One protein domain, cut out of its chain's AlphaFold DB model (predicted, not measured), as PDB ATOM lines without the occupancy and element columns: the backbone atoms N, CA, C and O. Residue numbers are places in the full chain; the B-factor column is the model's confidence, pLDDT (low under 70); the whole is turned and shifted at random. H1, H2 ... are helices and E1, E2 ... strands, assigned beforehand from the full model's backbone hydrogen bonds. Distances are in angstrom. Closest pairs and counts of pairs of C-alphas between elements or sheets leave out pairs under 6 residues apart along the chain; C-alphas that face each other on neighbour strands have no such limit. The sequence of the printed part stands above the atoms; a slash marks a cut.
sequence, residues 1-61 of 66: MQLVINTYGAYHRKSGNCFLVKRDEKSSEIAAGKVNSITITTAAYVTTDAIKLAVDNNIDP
ATOM      1  N   MET A   1      -5.753 -22.239  38.395       76.06
ATOM      2  CA  MET A   1      -6.280 -22.377  39.777       76.06
ATOM      3  C   MET A   1      -6.831 -21.037  40.259       76.06
ATOM      4  O   MET A   1      -6.263 -20.019  39.881       76.06
ATOM      5  N   GLN A   2      -7.908 -21.012  41.050       74.19
ATOM      6  CA  GLN A   2      -8.439 -19.774  41.644       74.19
ATOM      7  C   GLN A   2      -7.831 -19.539  43.027       74.19
ATOM      8  O   GLN A   2      -7.776 -20.455  43.849       74.19
ATOM      9  N   LEU A   3      -7.397 -18.309  43.289       74.94
ATOM     10  CA  LEU A   3      -6.818 -17.907  44.561       74.94
ATOM     11  C   LEU A   3      -7.797 -17.019  45.328       74.94
ATOM     12  O   LEU A   3      -7.994 -15.862  44.976       74.94
ATOM     13  N   VAL A   4      -8.406 -17.553  46.386       78.88
ATOM     14  CA  VAL A   4      -9.344 -16.795  47.230       78.88
ATOM     15  C   VAL A   4      -8.611 -16.271  48.456       78.88
ATOM     16  O   VAL A   4      -8.125 -17.068  49.263       78.88
ATOM     17  N   ILE A   5      -8.512 -14.951  48.585       77.75
ATOM     18  CA  ILE A   5      -7.916 -14.242  49.719       77.75
ATOM     19  C   ILE A   5      -9.048 -13.642  50.554       77.75
ATOM     20  O   ILE A   5      -9.642 -12.631  50.187       77.75
ATOM     21  N   ASN A   6      -9.334 -14.283  51.685       77.56
ATOM     22  CA  ASN A   6     -10.371 -13.879  52.638       77.56
ATOM     23  C   ASN A   6      -9.810 -13.360  53.969       77.56
ATOM     24  O   ASN A   6     -10.571 -13.017  54.871       77.56
ATOM     25  N   THR A   7      -8.488 -13.296  54.101       72.88
ATOM     26  CA  THR A   7      -7.814 -12.854  55.322       72.88
ATOM     27  C   THR A   7      -7.533 -11.358  55.253       72.88
ATOM     28  O   THR A   7      -6.931 -10.885  54.287       72.88
ATOM     29  N   TYR A   8      -7.951 -10.623  56.284       69.69
ATOM     30  CA  TYR A   8      -7.637  -9.204  56.430       69.69
ATOM     31  C   TYR A   8      -6.129  -9.011  56.597       69.69
ATOM     32  O   TYR A   8      -5.487  -9.755  57.336       69.69
ATOM     33  N   GLY A   9      -5.548  -8.046  55.885       67.94
ATOM     34  CA  GLY A   9      -4.101  -7.813  55.942       67.94
ATOM     35  C   GLY A   9      -3.268  -8.847  55.177       67.94
ATOM     36  O   GLY A   9      -2.047  -8.880  55.325       67.94
ATOM     37  N   ALA A  10      -3.896  -9.678  54.339       70.38
ATOM     38  CA  ALA A  10      -3.158 -10.555  53.446       70.38
ATOM     39  C   ALA A  10      -2.243  -9.734  52.529       70.38
ATOM     40  O   ALA A  10      -2.691  -8.791  51.878       70.38
ATOM     41  N   TYR A  11      -0.970 -10.108  52.473       71.00
ATOM     42  CA  TYR A  11       0.033  -9.481  51.628       71.00
ATOM     43  C   TYR A  11       0.217 -10.291  50.356       71.00
ATOM     44  O   TYR A  11       0.641 -11.448  50.393       71.00
ATOM     45  N   HIS A  12      -0.071  -9.658  49.228       71.75
ATOM     46  CA  HIS A  12       0.155 -10.221  47.909       71.75
ATOM     47  C   HIS A  12       1.377  -9.537  47.297       71.75
ATOM     48  O   HIS A  12       1.297  -8.371  46.903       71.75
ATOM     49  N   ARG A  13       2.518 -10.240  47.247       76.06
ATOM     50  CA  ARG A  13       3.746  -9.728  46.619       76.06
ATOM     51  C   ARG A  13       4.205 -10.603  45.461       76.06
ATOM     52  O   ARG A  13       3.938 -11.801  45.407       76.06
ATOM     53  N   LYS A  14       4.998 -10.001  44.583       78.56
ATOM     54  CA  LYS A  14       5.807 -10.712  43.595       78.56
ATOM     55  C   LYS A  14       7.058 -11.299  44.264       78.56
ATOM     56  O   LYS A  14       7.763 -10.601  44.992       78.56
ATOM     57  N   SER A  15       7.342 -12.570  44.002       77.19
ATOM     58  CA  SER A  15       8.594 -13.258  44.331       77.19
ATOM     59  C   SER A  15       9.141 -13.854  43.035       77.19
ATOM     60  O   SER A  15       8.745 -14.941  42.622       77.19
ATOM     61  N   GLY A  16       9.957 -13.087  42.306       79.25
ATOM     62  CA  GLY A  16      10.405 -13.485  40.965       79.25
ATOM     63  C   GLY A  16       9.226 -13.679  40.001       79.25
ATOM     64  O   GLY A  16       8.522 -12.717  39.708       79.25
ATOM     65  N   ASN A  17       9.001 -14.916  39.545       79.50
ATOM     66  CA  ASN A  17       7.870 -15.314  38.686       79.50
ATOM     67  C   ASN A  17       6.699 -15.965  39.454       79.50
ATOM     68  O   ASN A  17       5.770 -16.513  38.852       79.50
ATOM     69  N   CYS A  18       6.730 -15.918  40.785       81.44
ATOM     70  CA  CYS A  18       5.712 -16.487  41.658       81.44
ATOM     71  C   CYS A  18       4.954 -15.389  42.417       81.44
ATOM     72  O   CYS A  18       5.513 -14.363  42.810       81.44
ATOM     73  N   PHE A  19       3.671 -15.629  42.665       82.44
ATOM     74  CA  PHE A  19       2.891 -14.923  43.666       82.44
ATOM     75  C   PHE A  19       3.221 -15.474  45.044       82.44
ATOM     76  O   PHE A  19       3.000 -16.650  45.329       82.44
ATOM     77  N   LEU A  20       3.727 -14.603  45.908       82.00
ATOM     78  CA  LEU A  20       3.878 -14.889  47.321       82.00
ATOM     79  C   LEU A  20       2.693 -14.270  48.055       82.00
ATOM     80  O   LEU A  20       2.547 -13.046  48.116       82.00
ATOM     81  N   VAL A  21       1.857 -15.132  48.614       81.44
ATOM     82  CA  VAL A  21       0.688 -14.742  49.393       81.44
ATOM     83  C   VAL A  21       0.976 -15.024  50.852       81.44
ATOM     84  O   VAL A  21       1.114 -16.178  51.253       81.44
ATOM     85  N   LYS A  22       1.074 -13.963  51.645       80.31
ATOM     86  CA  LYS A  22       1.221 -14.041  53.095       80.31
ATOM     87  C   LYS A  22      -0.131 -13.748  53.731       80.31
ATOM     88  O   LYS A  22      -0.681 -12.672  53.526       80.31
ATOM     89  N   ARG A  23      -0.684 -14.699  54.469       79.69
ATOM     90  CA  ARG A  23      -1.901 -14.534  55.266       79.69
ATOM     91  C   ARG A  23      -1.541 -14.852  56.695       79.69
ATOM     92  O   ARG A  23      -1.294 -16.015  56.991       79.69
ATOM     93  N   ASP A  24      -1.517 -13.827  57.532       71.38
ATOM     94  CA  ASP A  24      -1.220 -13.970  58.952       71.38
ATOM     95  C   ASP A  24       0.106 -14.742  59.167       71.38
ATOM     96  O   ASP A  24       1.172 -14.231  58.811       71.38
ATOM     97  N   GLU A  25       0.058 -15.999  59.610       72.81
ATOM     98  CA  GLU A  25       1.231 -16.872  59.776       72.81
ATOM     99  C   GLU A  25       1.562 -17.774  58.571       72.81
ATOM    100  O   GLU A  25       2.656 -18.335  58.485       72.81
ATOM    101  N   LYS A  26       0.655 -17.923  57.599       74.94
ATOM    102  CA  LYS A  26       0.876 -18.778  56.424       74.94
ATOM    103  C   LYS A  26       1.404 -17.979  55.245       74.94
ATOM    104  O   LYS A  26       0.761 -17.064  54.740       74.94
ATOM    105  N   SER A  27       2.567 -18.386  54.751       80.50
ATOM    106  CA  SER A  27       3.083 -17.955  53.454       80.50
ATOM    107  C   SER A  27       2.869 -19.061  52.426       80.50
ATOM    108  O   SER A  27       3.061 -20.242  52.704       80.50
ATOM    109  N   SER A  28       2.398 -18.691  51.243       80.81
ATOM    110  CA  SER A  28       2.216 -19.601  50.117       80.81
ATOM    111  C   SER A  28       2.864 -18.992  48.892       80.81
ATOM    112  O   SER A  28       2.570 -17.853  48.536       80.81
ATOM    113  N   GLU A  29       3.750 -19.750  48.258       83.69
ATOM    114  CA  GLU A  29       4.398 -19.362  47.012       83.69
ATOM    115  C   GLU A  29       3.773 -20.154  45.866       83.69
ATOM    116  O   GLU A  29       3.728 -21.384  45.886       83.69
ATOM    117  N   ILE A  30       3.213 -19.442  44.893       81.56
ATOM    118  CA  ILE A  30       2.431 -20.032  43.808       81.56
ATOM    119  C   ILE A  30       2.909 -19.421  42.500       81.56
ATOM    120  O   ILE A  30       2.905 -18.207  42.342       81.56
ATOM    121  N   ALA A  31       3.307 -20.252  41.538       83.44
ATOM    122  CA  ALA A  31       3.738 -19.774  40.225       83.44
ATOM    123  C   ALA A  31       2.624 -18.975  39.534       83.44
ATOM    124  O   ALA A  31       1.483 -19.444  39.467       83.44
ATOM    125  N   ALA A  32       2.961 -17.804  38.985       78.06
ATOM    126  CA  ALA A  32       1.966 -16.908  38.409       78.06
ATOM    127  C   ALA A  32       1.186 -17.543  37.256       78.06
ATOM    128  O   ALA A  32      -0.039 -17.516  37.268       78.06
ATOM    129  N   GLY A  33       1.873 -18.271  36.375       81.12
ATOM    130  CA  GLY A  33       1.238 -18.993  35.270       81.12
ATOM    131  C   GLY A  33       0.315 -20.149  35.681       81.12
ATOM    132  O   GLY A  33      -0.367 -20.709  34.832       81.12
ATOM    133  N   LYS A  34       0.272 -20.544  36.966       83.06
ATOM    134  CA  LYS A  34      -0.703 -21.535  37.472       83.06
ATOM    135  C   LYS A  34      -1.946 -20.887  38.088       83.06
ATOM    136  O   LYS A  34      -2.957 -21.569  38.319       83.06
ATOM    137  N   VAL A  35      -1.888 -19.590  38.379       80.94
ATOM    138  CA  VAL A  35      -3.011 -18.822  38.913       80.94
ATOM    139  C   VAL A  35      -3.823 -18.301  37.737       80.94
ATOM    140  O   VAL A  35      -3.289 -17.701  36.822       80.94
ATOM    141  N   ASN A  36      -5.123 -18.575  37.751       78.00
ATOM    142  CA  ASN A  36      -6.031 -18.212  36.662       78.00
ATOM    143  C   ASN A  36      -6.930 -17.035  37.045       78.00
ATOM    144  O   ASN A  36      -7.413 -16.312  36.187       78.00
ATOM    145  N   SER A  37      -7.194 -16.872  38.341       77.19
ATOM    146  CA  SER A  37      -7.984 -15.773  38.885       77.19
ATOM    147  C   SER A  37      -7.625 -15.557  40.349       77.19
ATOM    148  O   SER A  37      -7.313 -16.510  41.073       77.19
ATOM    149  N   ILE A  38      -7.669 -14.300  40.785       80.38
ATOM    150  CA  ILE A  38      -7.481 -13.918  42.185       80.38
ATOM    151  C   ILE A  38      -8.767 -13.234  42.633       80.38
ATOM    152  O   ILE A  38      -9.260 -12.315  41.984       80.38
ATOM    153  N   THR A  39      -9.332 -13.700  43.739       78.31
ATOM    154  CA  THR A  39     -10.526 -13.119  44.346       78.31
ATOM    155  C   THR A  39     -10.172 -12.657  45.740       78.31
ATOM    156  O   THR A  39      -9.812 -13.463  46.599       78.31
ATOM    157  N   ILE A  40     -10.269 -11.354  45.955       78.25
ATOM    158  CA  ILE A  40     -10.034 -10.726  47.245       78.25
ATOM    159  C   ILE A  40     -11.417 -10.422  47.815       78.25
ATOM    160  O   ILE A  40     -12.158  -9.635  47.239       78.25
ATOM    161  N   THR A  41     -11.807 -11.090  48.899       74.88
ATOM    162  CA  THR A  41     -13.123 -10.865  49.534       74.88
ATOM    163  C   THR A  41     -13.037  -9.913  50.723       74.88
ATOM    164  O   THR A  41     -14.043  -9.363  51.148       74.88
ATOM    165  N   THR A  42     -11.833  -9.721  51.259       77.44
ATOM    166  CA  THR A  42     -11.537  -8.912  52.447       77.44
ATOM    167  C   THR A  42     -10.400  -7.952  52.109       77.44
ATOM    168  O   THR A  42      -9.583  -8.278  51.252       77.44
ATOM    169  N   ALA A  43     -10.301  -6.792  52.764       73.00
ATOM    170  CA  ALA A  43      -9.211  -5.844  52.522       73.00
ATOM    171  C   ALA A  43      -7.827  -6.520  52.648       73.00
ATOM    172  O   ALA A  43      -7.411  -6.958  53.725       73.00
ATOM    173  N   ALA A  44      -7.130  -6.609  51.516       77.44
ATOM    174  CA  ALA A  44      -5.808  -7.198  51.379       77.44
ATOM    175  C   ALA A  44      -4.846  -6.156  50.802       77.44
ATOM    176  O   ALA A  44      -5.225  -5.340  49.961       77.44
ATOM    177  N   TYR A  45      -3.592  -6.204  51.238       75.69
ATOM    178  CA  TYR A  45      -2.536  -5.353  50.713       75.69
ATOM    179  C   TYR A  45      -1.944  -6.009  49.470       75.69
ATOM    180  O   TYR A  45      -1.263  -7.036  49.539       75.69
ATOM    181  N   VAL A  46      -2.200  -5.403  48.314       77.31
ATOM    182  CA  VAL A  46      -1.629  -5.833  47.038       77.31
ATOM    183  C   VAL A  46      -0.554  -4.835  46.643       77.31
ATOM    184  O   VAL A  46      -0.832  -3.644  46.507       77.31
ATOM    185  N   THR A  47       0.683  -5.301  46.468       78.38
ATOM    186  CA  THR A  47       1.748  -4.422  45.977       78.38
ATOM    187  C   THR A  47       1.617  -4.202  44.474       78.38
ATOM    188  O   THR A  47       1.155  -5.074  43.734       78.38
ATOM    189  N   THR A  48       2.072  -3.048  43.990       80.38
ATOM    190  CA  THR A  48       2.006  -2.683  42.566       80.38
ATOM    191  C   THR A  48       2.722  -3.700  41.672       80.38
ATOM    192  O   THR A  48       2.261  -3.985  40.570       80.38
ATOM    193  N   ASP A  49       3.809  -4.310  42.155       80.94
ATOM    194  CA  ASP A  49       4.514  -5.383  41.443       80.94
ATOM    195  C   ASP A  49       3.677  -6.654  41.295       80.94
ATOM    196  O   ASP A  49       3.770  -7.342  40.278       80.94
ATOM    197  N   ALA A  50       2.855  -6.974  42.296       76.81
ATOM    198  CA  ALA A  50       1.955  -8.112  42.229       76.81
ATOM    199  C   ALA A  50       0.796  -7.848  41.259       76.81
ATOM    200  O   ALA A  50       0.409  -8.760  40.534       76.81
ATOM    201  N   ILE A  51       0.299  -6.606  41.188       79.44
ATOM    202  CA  ILE A  51      -0.675  -6.198  40.163       79.44
ATOM    203  C   ILE A  51      -0.054  -6.295  38.771       79.44
ATOM    204  O   ILE A  51      -0.647  -6.907  37.892       79.44
ATOM    205  N   LYS A  52       1.163  -5.770  38.573       82.62
ATOM    206  CA  LYS A  52       1.874  -5.894  37.292       82.62
ATOM    207  C   LYS A  52       2.026  -7.352  36.871       82.62
ATOM    208  O   LYS A  52       1.739  -7.669  35.729       82.62
ATOM    209  N   LEU A  53       2.432  -8.232  37.788       82.06
ATOM    210  CA  LEU A  53       2.567  -9.660  37.496       82.06
ATOM    211  C   LEU A  53       1.219 -10.309  37.154       82.06
ATOM    212  O   LEU A  53       1.164 -11.142  36.256       82.06
ATOM    213  N   ALA A  54       0.145  -9.929  37.848       79.19
ATOM    214  CA  ALA A  54      -1.203 -10.398  37.542       79.19
ATOM    215  C   ALA A  54      -1.630  -9.972  36.133       79.19
ATOM    216  O   ALA A  54      -1.990 -10.831  35.337       79.19
ATOM    217  N   VAL A  55      -1.472  -8.694  35.789       80.75
ATOM    218  CA  VAL A  55      -1.778  -8.163  34.451       80.75
ATOM    219  C   VAL A  55      -0.944  -8.855  33.368       80.75
ATOM    220  O   VAL A  55      -1.496  -9.285  32.361       80.75
ATOM    221  N   ASP A  56       0.358  -9.036  33.598       81.56
ATOM    222  CA  ASP A  56       1.275  -9.716  32.670       81.56
ATOM    223  C   ASP A  56       0.869 -11.183  32.422       81.56
ATOM    224  O   ASP A  56       0.963 -11.695  31.309       81.56
ATOM    225  N   ASN A  57       0.313 -11.842  33.445       78.12
ATOM    226  CA  ASN A  57      -0.205 -13.209  33.362       78.12
ATOM    227  C   ASN A  57      -1.698 -13.276  32.974       78.12
ATOM    228  O   ASN A  57      -2.281 -14.356  33.033       78.12
ATOM    229  N   ASN A  58      -2.323 -12.163  32.562       74.94
ATOM    230  CA  ASN A  58      -3.759 -12.070  32.238       74.94
ATOM    231  C   ASN A  58      -4.692 -12.491  33.392       74.94
ATOM    232  O   ASN A  58      -5.785 -13.021  33.189       74.94
ATOM    233  N   ILE A  59      -4.259 -12.256  34.625       76.50
ATOM    234  CA  ILE A  59      -5.012 -12.540  35.840       76.50
ATOM    235  C   ILE A  59      -5.721 -11.261  36.267       76.50
ATOM    236  O   ILE A  59      -5.077 -10.300  36.681       76.50
ATOM    237  N   ASP A  60      -7.048 -11.275  36.208       72.06
ATOM    238  CA  ASP A  60      -7.893 -10.195  36.712       72.06
ATOM    239  C   ASP A  60      -8.075 -10.332  38.238       72.06
ATOM    240  O   ASP A  60      -8.620 -11.344  38.710       72.06
ATOM    241  N   PRO A  61      -7.587  -9.373  39.047       67.94
ATOM    242  CA  PRO A  61      -7.865  -9.355  40.470       67.94
ATOM    243  C   PRO A  61      -9.277  -8.810  40.703       67.94
ATOM    244  O   PRO A  61      -9.509  -7.602  40.684       67.94
TER     245      PRO A  61
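Overview. This is residues 1 to 61 of the 66 residues of the protein "CRISPR-associated endonuclease Cas1 2" of Methanosaeta sp. PtaB.Bin018 (UniProt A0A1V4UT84). What shape? A meander, E2 E3 E4, antiparallel neighbours in turn, stands across from parallel E1 and E5, with helix H1 packed over E2. Built of what? The printed part has 61 residues, with five named strands, then one helix. It is mixed in class and compact, with radius of gyration of the C-alphas 10.1 A and spans 25 by 21 by 20 A.

Along the chain. Which strands? E1 is residues 2 to 5, from C-alpha 2 at (-8.439, -19.774, 41.644), E2 11 to 15, E3 18 to 23, E4 26 to 31, E5 37 to 40. Which helix? H1, residues 48 to 56, ends at (1.275, -9.716, 32.670).

Arrangement. Which strands pair? Within hydrogen-bond range are N 13 and O 20 of hairpin E2 and E3, 2.9 A, N 21 and O 28 of hairpin E3 and E4, 2.8 A, and N 3 and O 37 of parallel E1 and E5, 2.9 A. Where is H1? H1 is over E2, their closest C-alphas, of Lys 14 and Ala 50, 4.8 A apart. Every O i to N i+4 pair in H1 is within range.

Size, cuts and confidence. Any cut? The printed part has no cut and no long link. Where is confidence low? The pLDDT is under 70 at residues 8 to 9 and 61.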